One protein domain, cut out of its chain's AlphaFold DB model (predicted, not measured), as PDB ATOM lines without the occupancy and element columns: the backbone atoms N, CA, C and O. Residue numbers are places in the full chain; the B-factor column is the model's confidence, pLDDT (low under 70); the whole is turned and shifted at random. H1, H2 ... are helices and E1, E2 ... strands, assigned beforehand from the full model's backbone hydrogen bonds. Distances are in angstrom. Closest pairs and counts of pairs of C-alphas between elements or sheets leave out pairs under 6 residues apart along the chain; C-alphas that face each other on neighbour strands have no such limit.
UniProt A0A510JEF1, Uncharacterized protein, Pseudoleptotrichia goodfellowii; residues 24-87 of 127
ATOM      1  N   LEU A  24     180.000 176.737 154.168       76.06
ATOM      2  CA  LEU A  24     181.302 177.188 153.709       76.06
ATOM      3  C   LEU A  24     181.175 177.877 152.357       76.06
ATOM      4  O   LEU A  24     180.509 177.373 151.452       76.06
ATOM      5  N   ASP A  25     181.875 178.993 152.208       79.25
ATOM      6  CA  ASP A  25     182.192 179.548 150.906       79.25
ATOM      7  C   ASP A  25     183.663 179.274 150.590       79.25
ATOM      8  O   ASP A  25     184.561 179.563 151.385       79.25
ATOM      9  N   PHE A  26     183.913 178.726 149.408       81.31
ATOM     10  CA  PHE A  26     185.257 178.417 148.945       81.31
ATOM     11  C   PHE A  26     185.691 179.472 147.932       81.31
ATOM     12  O   PHE A  26     185.020 179.660 146.916       81.31
ATOM     13  N   TYR A  27     186.810 180.145 148.187       82.88
ATOM     14  CA  TYR A  27     187.361 181.148 147.283       82.88
ATOM     15  C   TYR A  27     188.777 180.768 146.885       82.88
ATOM     16  O   TYR A  27     189.691 180.699 147.707       82.88
ATOM     17  N   LEU A  28     188.969 180.542 145.592       78.94
ATOM     18  CA  LEU A  28     190.302 180.555 145.014       78.94
ATOM     19  C   LEU A  28     190.699 182.030 144.844       78.94
ATOM     20  O   LEU A  28     189.981 182.764 144.160       78.94
ATOM     21  N   TYR A  29     191.813 182.427 145.468       78.75
ATOM     22  CA  TYR A  29     192.251 183.819 145.671       78.75
ATOM     23  C   TYR A  29     191.369 184.641 146.641       78.75
ATOM     24  O   TYR A  29     190.139 184.571 146.608       78.75
ATOM     25  N   HIS A  30     191.997 185.459 147.498       69.31
ATOM     26  CA  HIS A  30     191.315 186.229 148.551       69.31
ATOM     27  C   HIS A  30     190.366 187.301 147.967       69.31
ATOM     28  O   HIS A  30     190.825 188.168 147.212       69.31
ATOM     29  N   PRO A  31     189.072 187.329 148.350       62.81
ATOM     30  CA  PRO A  31     188.082 188.275 147.818       62.81
ATOM     31  C   PRO A  31     188.362 189.764 148.066       62.81
ATOM     32  O   PRO A  31     187.841 190.594 147.325       62.81
ATOM     33  N   ILE A  32     189.178 190.124 149.064       62.44
ATOM     34  CA  ILE A  32     189.552 191.528 149.344       62.44
ATOM     35  C   ILE A  32     190.960 191.898 148.859       62.44
ATOM     36  O   ILE A  32     191.424 193.012 149.120       62.44
ATOM     37  N   SER A  33     191.659 190.995 148.159       56.62
ATOM     38  CA  SER A  33     192.961 191.323 147.577       56.62
ATOM     39  C   SER A  33     192.826 192.519 146.629       56.62
ATOM     40  O   SER A  33     192.021 192.518 145.696       56.62
ATOM     41  N   LYS A  34     193.633 193.565 146.863       49.12
ATOM     42  CA  LYS A  34     193.628 194.811 146.074       49.12
ATOM     43  C   LYS A  34     193.978 194.585 144.597       49.12
ATOM     44  O   LYS A  34     193.679 195.444 143.769       49.12
ATOM     45  N   SER A  35     194.565 193.440 144.246       49.31
ATOM     46  CA  SER A  35     194.733 193.004 142.860       49.31
ATOM     47  C   SER A  35     193.458 192.317 142.342       49.31
ATOM     48  O   SER A  35     193.433 191.112 142.134       49.31
ATOM     49  N   GLN A  36     192.408 193.122 142.160       50.19
ATOM     50  CA  GLN A  36     191.299 192.963 141.205       50.19
ATOM     51  C   GLN A  36     190.616 191.582 141.071       50.19
ATOM     52  O   GLN A  36     191.182 190.664 140.495       50.19
ATOM     53  N   ASN A  37     189.324 191.518 141.430       53.22
ATOM     54  CA  ASN A  37     188.230 190.792 140.742       53.22
ATOM     55  C   ASN A  37     188.387 189.305 140.346       53.22
ATOM     56  O   ASN A  37     187.491 188.764 139.702       53.22
ATOM     57  N   ASN A  38     189.452 188.620 140.751       66.50
ATOM     58  CA  ASN A  38     189.750 187.250 140.323       66.50
ATOM     59  C   ASN A  38     189.410 186.201 141.382       66.50
ATOM     60  O   ASN A  38     189.753 185.033 141.211       66.50
ATOM     61  N   ALA A  39     188.744 186.598 142.470       73.12
ATOM     62  CA  ALA A  39     188.252 185.654 143.459       73.12
ATOM     63  C   ALA A  39     187.207 184.747 142.803       73.12
ATOM     64  O   ALA A  39     186.111 185.178 142.438       73.12
ATOM     65  N   ILE A  40     187.563 183.478 142.629       81.56
ATOM     66  CA  ILE A  40     186.678 182.492 142.023       81.56
ATOM     67  C   ILE A  40     185.963 181.786 143.163       81.56
ATOM     68  O   ILE A  40     186.558 180.973 143.872       81.56
ATOM     69  N   LYS A  41     184.673 182.095 143.320       84.06
ATOM     70  CA  LYS A  41     183.801 181.352 144.224       84.06
ATOM     71  C   LYS A  41     183.564 179.952 143.669       84.06
ATOM     72  O   LYS A  41     183.212 179.784 142.500       84.06
ATOM     73  N   ILE A  42     183.755 178.953 144.517       84.38
ATOM     74  CA  ILE A  42     183.524 177.547 144.220       84.38
ATOM     75  C   ILE A  42     182.459 177.049 145.197       84.38
ATOM     76  O   ILE A  42     182.475 177.392 146.376       84.38
ATOM     77  N   ASN A  43     181.484 176.302 144.683       82.25
ATOM     78  CA  ASN A  43     180.258 175.989 145.423       82.25
ATOM     79  C   ASN A  43     180.374 174.726 146.285       82.25
ATOM     80  O   ASN A  43     179.473 174.447 147.072       82.25
ATOM     81  N   ASP A  44     181.455 173.961 146.135       82.25
ATOM     82  CA  ASP A  44     181.668 172.712 146.851       82.25
ATOM     83  C   ASP A  44     183.158 172.440 147.124       82.25
ATOM     84  O   ASP A  44     184.059 172.919 146.428       82.25
ATOM     85  N   LEU A  45     183.407 171.638 148.159       79.81
ATOM     86  CA  LEU A  45     184.746 171.317 148.645       79.81
ATOM     87  C   LEU A  45     185.574 170.510 147.633       79.81
ATOM     88  O   LEU A  45     186.790 170.688 147.556       79.81
ATOM     89  N   MET A  46     184.945 169.606 146.879       82.12
ATOM     90  CA  MET A  46     185.653 168.735 145.938       82.12
ATOM     91  C   MET A  46     186.162 169.553 144.750       82.12
ATOM     92  O   MET A  46     187.353 169.511 144.440       82.12
ATOM     93  N   GLY A  47     185.302 170.392 144.175       84.44
ATOM     94  CA  GLY A  47     185.659 171.354 143.143       84.44
ATOM     95  C   GLY A  47     186.724 172.346 143.613       84.44
ATOM     96  O   GLY A  47     187.609 172.705 142.831       84.44
ATOM     97  N   PHE A  48     186.692 172.755 144.887       85.12
ATOM     98  CA  PHE A  48     187.734 173.602 145.467       85.12
ATOM     99  C   PHE A  48     189.081 172.879 145.518       85.12
ATOM    100  O   PHE A  48     190.052 173.382 144.952       85.12
ATOM    101  N   LYS A  49     189.135 171.674 146.106       81.31
ATOM    102  CA  LYS A  49     190.356 170.849 146.191       81.31
ATOM    103  C   LYS A  49     190.967 170.600 144.807       81.31
ATOM    104  O   LYS A  49     192.168 170.776 144.618       81.31
ATOM    105  N   GLU A  50     190.148 170.234 143.823       86.69
ATOM    106  CA  GLU A  50     190.619 169.974 142.460       86.69
ATOM    107  C   GLU A  50     191.203 171.214 141.779       86.69
ATOM    108  O   GLU A  50     192.233 171.124 141.104       86.69
ATOM    109  N   LYS A  51     190.544 172.371 141.916       87.00
ATOM    110  CA  LYS A  51     191.028 173.618 141.317       87.00
ATOM    111  C   LYS A  51     192.278 174.127 142.021       87.00
ATOM    112  O   LYS A  51     193.205 174.528 141.329       87.00
ATOM    113  N   LEU A  52     192.334 174.031 143.348       84.94
ATOM    114  CA  LEU A  52     193.507 174.402 144.136       84.94
ATOM    115  C   LEU A  52     194.748 173.617 143.680       84.94
ATOM    116  O   LEU A  52     195.749 174.224 143.321       84.94
ATOM    117  N   LEU A  53     194.642 172.287 143.567       84.81
ATOM    118  CA  LEU A  53     195.732 171.427 143.080       84.81
ATOM    119  C   LEU A  53     196.143 171.738 141.633       84.81
ATOM    120  O   LEU A  53     197.314 171.622 141.270       84.81
ATOM    121  N   LYS A  54     195.182 172.093 140.769       87.88
ATOM    122  CA  LYS A  54     195.470 172.478 139.379       87.88
ATOM    123  C   LYS A  54     196.223 173.802 139.301       87.88
ATOM    124  O   LYS A  54     197.128 173.911 138.481       87.88
ATOM    125  N   GLU A  55     195.845 174.788 140.107       84.88
ATOM    126  CA  GLU A  55     196.526 176.084 140.145       84.88
ATOM    127  C   GLU A  55     197.914 175.970 140.772       84.88
ATOM    128  O   GLU A  55     198.864 176.495 140.200       84.88
ATOM    129  N   GLU A  56     198.068 175.201 141.853       84.75
ATOM    130  CA  GLU A  56     199.371 174.932 142.473       84.75
ATOM    131  C   GLU A  56     200.379 174.413 141.441       84.75
ATOM    132  O   GLU A  56     201.469 174.960 141.293       84.75
ATOM    133  N   LYS A  57     199.979 173.419 140.636       86.88
ATOM    134  CA  LYS A  57     200.820 172.851 139.571       86.88
ATOM    135  C   LYS A  57     201.228 173.857 138.496       86.88
ATOM    136  O   LYS A  57     202.272 173.679 137.883       86.88
ATOM    137  N   LYS A  58     200.419 174.889 138.229       85.38
ATOM    138  CA  LYS A  58     200.761 175.945 137.256       85.38
ATOM    139  C   LYS A  58     201.796 176.928 137.797       85.38
ATOM    140  O   LYS A  58     202.428 177.622 137.008       85.38
ATOM    141  N   LEU A  59     201.893 177.032 139.120       83.19
ATOM    142  CA  LEU A  59     202.755 177.980 139.827       83.19
ATOM    143  C   LEU A  59     204.076 177.347 140.269       83.19
ATOM    144  O   LEU A  59     204.991 178.048 140.692       83.19
ATOM    145  N   GLN A  60     204.182 176.023 140.167       84.88
ATOM    146  CA  GLN A  60     205.429 175.308 140.368       84.88
ATOM    147  C   GLN A  60     206.421 175.642 139.248       84.88
ATOM    148  O   GLN A  60     206.075 175.661 138.068       84.88
ATOM    149  N   ASN A  61     207.668 175.896 139.633       79.06
ATOM    150  CA  ASN A  61     208.789 176.030 138.710       79.06
ATOM    151  C   ASN A  61     209.203 174.666 138.122       79.06
ATOM    152  O   ASN A  61     208.652 173.622 138.477       79.06
ATOM    153  N   ASP A  62     210.234 174.660 137.274       76.31
ATOM    154  CA  ASP A  62     210.753 173.448 136.617       76.31
ATOM    155  C   ASP A  62     211.216 172.347 137.594       76.31
ATOM    156  O   ASP A  62     211.342 171.186 137.212       76.31
ATOM    157  N   MET A  63     211.463 172.691 138.864       75.94
ATOM    158  CA  MET A  63     211.840 171.754 139.927       75.94
ATOM    159  C   MET A  63     210.653 171.314 140.801       75.94
ATOM    160  O   MET A  63     210.849 170.578 141.767       75.94
ATOM    161  N   GLY A  64     209.429 171.746 140.486       79.56
ATOM    162  CA  GLY A  64     208.225 171.419 141.250       79.56
ATOM    163  C   GLY A  64     208.025 172.265 142.511       79.56
ATOM    164  O   GLY A  64     207.147 171.953 143.313       79.56
ATOM    165  N   TYR A  65     208.818 173.323 142.710       80.81
ATOM    166  CA  TYR A  65     208.702 174.204 143.872       80.81
ATOM    167  C   TYR A  65     207.916 175.465 143.542       80.81
ATOM    168  O   TYR A  65     208.029 176.018 142.449       80.81
ATOM    169  N   LEU A  66     207.159 175.950 144.520       79.81
ATOM    170  CA  LEU A  66     206.545 177.267 144.448       79.81
ATOM    171  C   LEU A  66     207.626 178.342 144.604       79.81
ATOM    172  O   LEU A  66     208.401 178.319 145.561       79.81
ATOM    173  N   ASP A  67     207.677 179.290 143.668       81.31
ATOM    174  CA  ASP A  67     208.505 180.487 143.817       81.31
ATOM    175  C   ASP A  67     207.766 181.508 144.684       81.31
ATOM    176  O   ASP A  67     206.906 182.247 144.207       81.31
ATOM    177  N   PHE A  68     208.097 181.546 145.973       77.88
ATOM    178  CA  PHE A  68     207.474 182.451 146.941       77.88
ATOM    179  C   PHE A  68     207.825 183.929 146.720       77.88
ATOM    180  O   PHE A  68     207.192 184.797 147.321       77.88
ATOM    181  N   SER A  69     208.810 184.240 145.872       78.38
ATOM    182  CA  SER A  69     209.092 185.620 145.466       78.38
ATOM    183  C   SER A  69     208.142 186.119 144.372       78.38
ATOM    184  O   SER A  69     208.001 187.329 144.190       78.38
ATOM    185  N   ASP A  70     207.443 185.207 143.686       79.12
ATOM    186  CA  ASP A  70     206.479 185.548 142.651       79.12
ATOM    187  C   ASP A  70     205.138 186.006 143.244       79.12
ATOM    188  O   ASP A  70     204.526 185.357 144.099       79.12
ATOM    189  N   ASN A  71     204.636 187.128 142.728       78.12
ATOM    190  CA  ASN A  71     203.384 187.720 143.193       78.12
ATOM    191  C   ASN A  71     202.174 186.802 142.968       78.12
ATOM    192  O   ASN A  71     201.231 186.859 143.755       78.12
ATOM    193  N   LYS A  72     202.155 185.963 141.921       77.69
ATOM    194  CA  LYS A  72     201.027 185.048 141.680       77.69
ATOM    195  C   LYS A  72     201.056 183.885 142.659       77.69
ATOM    196  O   LYS A  72     199.999 183.522 143.166       77.69
ATOM    197  N   THR A  73     202.236 183.355 142.980       77.00
ATOM    198  CA  THR A  73     202.399 182.372 144.063       77.00
ATOM    199  C   THR A  73     201.902 182.935 145.389       77.00
ATOM    200  O   THR A  73     201.094 182.299 146.063       77.00
ATOM    201  N   GLN A  74     202.320 184.154 145.744       75.69
ATOM    202  CA  GLN A  74     201.861 184.812 146.971       75.69
ATOM    203  C   GLN A  74     200.336 184.976 146.986       75.69
ATOM    204  O   GLN A  74     199.698 184.661 147.983       75.69
ATOM    205  N   GLN A  75     199.731 185.395 145.870       72.75
ATOM    206  CA  GLN A  75     198.274 185.529 145.752       72.75
ATOM    207  C   GLN A  75     197.536 184.187 145.822       72.75
ATOM    208  O   GLN A  75     196.472 184.110 146.435       72.75
ATOM    209  N   PHE A  76     198.074 183.129 145.215       78.00
ATOM    210  CA  PHE A  76     197.507 181.781 145.278       78.00
ATOM    211  C   PHE A  76     197.456 181.246 146.708       78.00
ATOM    212  O   PHE A  76     196.443 180.674 147.116       78.00
ATOM    213  N   LEU A  77     198.507 181.502 147.487       74.19
ATOM    214  CA  LEU A  77     198.579 181.141 148.904       74.19
ATOM    215  C   LEU A  77     197.582 181.920 149.775       74.19
ATOM    216  O   LEU A  77     197.324 181.519 150.905       74.19
ATOM    217  N   MET A  78     196.971 182.980 149.240       72.44
ATOM    218  CA  MET A  78     195.840 183.676 149.854       72.44
ATOM    219  C   MET A  78     194.483 183.087 149.424       72.44
ATOM    220  O   MET A  78     193.478 183.785 149.470       72.44
ATOM    221  N   SER A  79     194.411 181.849 148.931       68.75
ATOM    222  CA  SER A  79     193.120 181.169 148.734       68.75
ATOM    223  C   SER A  79     192.493 180.828 150.086       68.75
ATOM    224  O   SER A  79     193.192 180.404 151.004       68.75
ATOM    225  N   GLU A  80     191.175 180.993 150.218       71.94
ATOM    226  CA  GLU A  80     190.509 180.975 151.523       71.94
ATOM    227  C   GLU A  80     189.256 180.104 151.545       71.94
ATOM    228  O   GLU A  80     188.491 180.011 150.582       71.94
ATOM    229  N   VAL A  81     189.018 179.516 152.713       71.38
ATOM    230  CA  VAL A  81     187.749 178.893 153.079       71.38
ATOM    231  C   VAL A  81     187.095 179.810 154.100       71.38
ATOM    232  O   VAL A  81     187.600 179.966 155.212       71.38
ATOM    233  N   LEU A  82     185.986 180.434 153.716       70.62
ATOM    234  CA  LEU A  82     185.235 181.331 154.583       70.62
ATOM    235  C   LEU A  82     184.064 180.576 155.201       70.62
ATOM    236  O   LEU A  82     183.291 179.918 154.506       70.62
ATOM    237  N   ILE A  83     183.908 180.695 156.515       67.62
ATOM    238  CA  ILE A  83     182.733 180.185 157.219       67.62
ATOM    239  C   ILE A  83     181.740 181.329 157.345       67.62
ATOM    240  O   ILE A  83     182.081 182.370 157.906       67.62
ATOM    241  N   LYS A  84     180.523 181.145 156.825       64.56
ATOM    242  CA  LYS A  84     179.536 182.231 156.753       64.56
ATOM    243  C   LYS A  84     179.016 182.703 158.106       64.56
ATOM    244  O   LYS A  84     178.611 183.855 158.214       64.56
ATOM    245  N   ASP A  85     178.982 181.819 159.098       63.38
ATOM    246  CA  ASP A  85     178.357 182.125 160.383       63.38
ATOM    247  C   ASP A  85     179.298 181.840 161.559       63.38
ATOM    248  O   ASP A  85     180.146 182.664 161.906       63.38
ATOM    249  N   ARG A  86     179.196 180.665 162.184       59.34
ATOM    250  CA  ARG A  86     180.019 180.298 163.341       59.34
ATOM    251  C   ARG A  86     180.449 178.850 163.238       59.34
ATOM    252  O   ARG A  86     179.631 177.982 162.958       59.34
ATOM    253  N   ILE A  87     181.716 178.586 163.540       61.59
ATOM    254  CA  ILE A  87     182.186 177.217 163.742       61.59
ATOM    255  C   ILE A  87     182.061 176.879 165.219       61.59
ATOM    256  O   ILE A  87     182.605 177.580 166.076       61.59
TER     257      ILE A  87
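AT A GLANCE: This is residues 24 to 87 of the 127 residues of an uncharacterized protein of Pseudoleptotrichia goodfellowii (UniProt A0A510JEF1). A small sheet of three short strands has one long helix, H1, over one face, running along the strands and reaching beyond the sheet. There a long loop folds back into the short helix H2, which packs on the last part of H1 and leads into edge strand E3. The printed part has 64 residues, with E1, E2, H1, H2 and E3 in that order; the sheet, E2 - E1 - E3, is all antiparallel, and the class is mixed. It is only just compact, close to loose, with a radius of gyration of the C-alphas of 12.5 A and spans of 40 by 27 by 20 A.

HOW THE PARTS SIT: Start at E1, residues 24 to 28, the inner strand. E2, residues 40 to 42, is its antiparallel neighbour at 142 degrees in a hairpin; find N 40 and O 28 within hydrogen-bond range, 2.9 A. H1, residues 45 to 59, is on the sheet at a height of 9.6 A, making two layers, a helix on one face of a sheet. It lies over E1, at 17 degrees on the local plane, and only just not over E2, on which 2 of its C-alphas fall; the closest C-alphas of E1 and H1, Phe 26 and Phe 48, are 6.4 A apart. H2, residues 71 to 76, touches H1 at residues 55 to 59 alone, in a helical hairpin with a shallow tilt of 19 degrees, opposite ways; their closest C-alphas, Leu 59 and Thr 73, are 6.1 A apart. E3, residues 80 to 83, is antiparallel to E1 at 164 degrees, with N 25 and O 82 at 2.9 A, within hydrogen-bond range. E2, H1, H2 and E3 form a split strand-helix-strand unit, two strands running the same way with E1 between them, and its crossover is right-handed. In H1 and H2 every O i to N i+4 pair is within hydrogen-bond range.

IN THESE COORDINATES: Find C-alpha 24 at (181.302, 177.188, 153.709), where E1 begins its 13.0 A; E2 spans 6.3 A. From C-alpha 45 at (184.746, 171.317, 148.645), H1 runs 21.1 A. H2 spans 8.6 A, and E3 runs 9.7 A to C-alpha 83 at (182.733, 180.185, 157.219).

THE WHOLE: The two farthest C-alphas, Asp 62 and Arg 86, are 41.3 A apart. The printed part has no cut; the links E1 to E2 and H1 to H2 are long. Look for pLDDT under 70 at residues 30 to 38, 79 and 83 to 87.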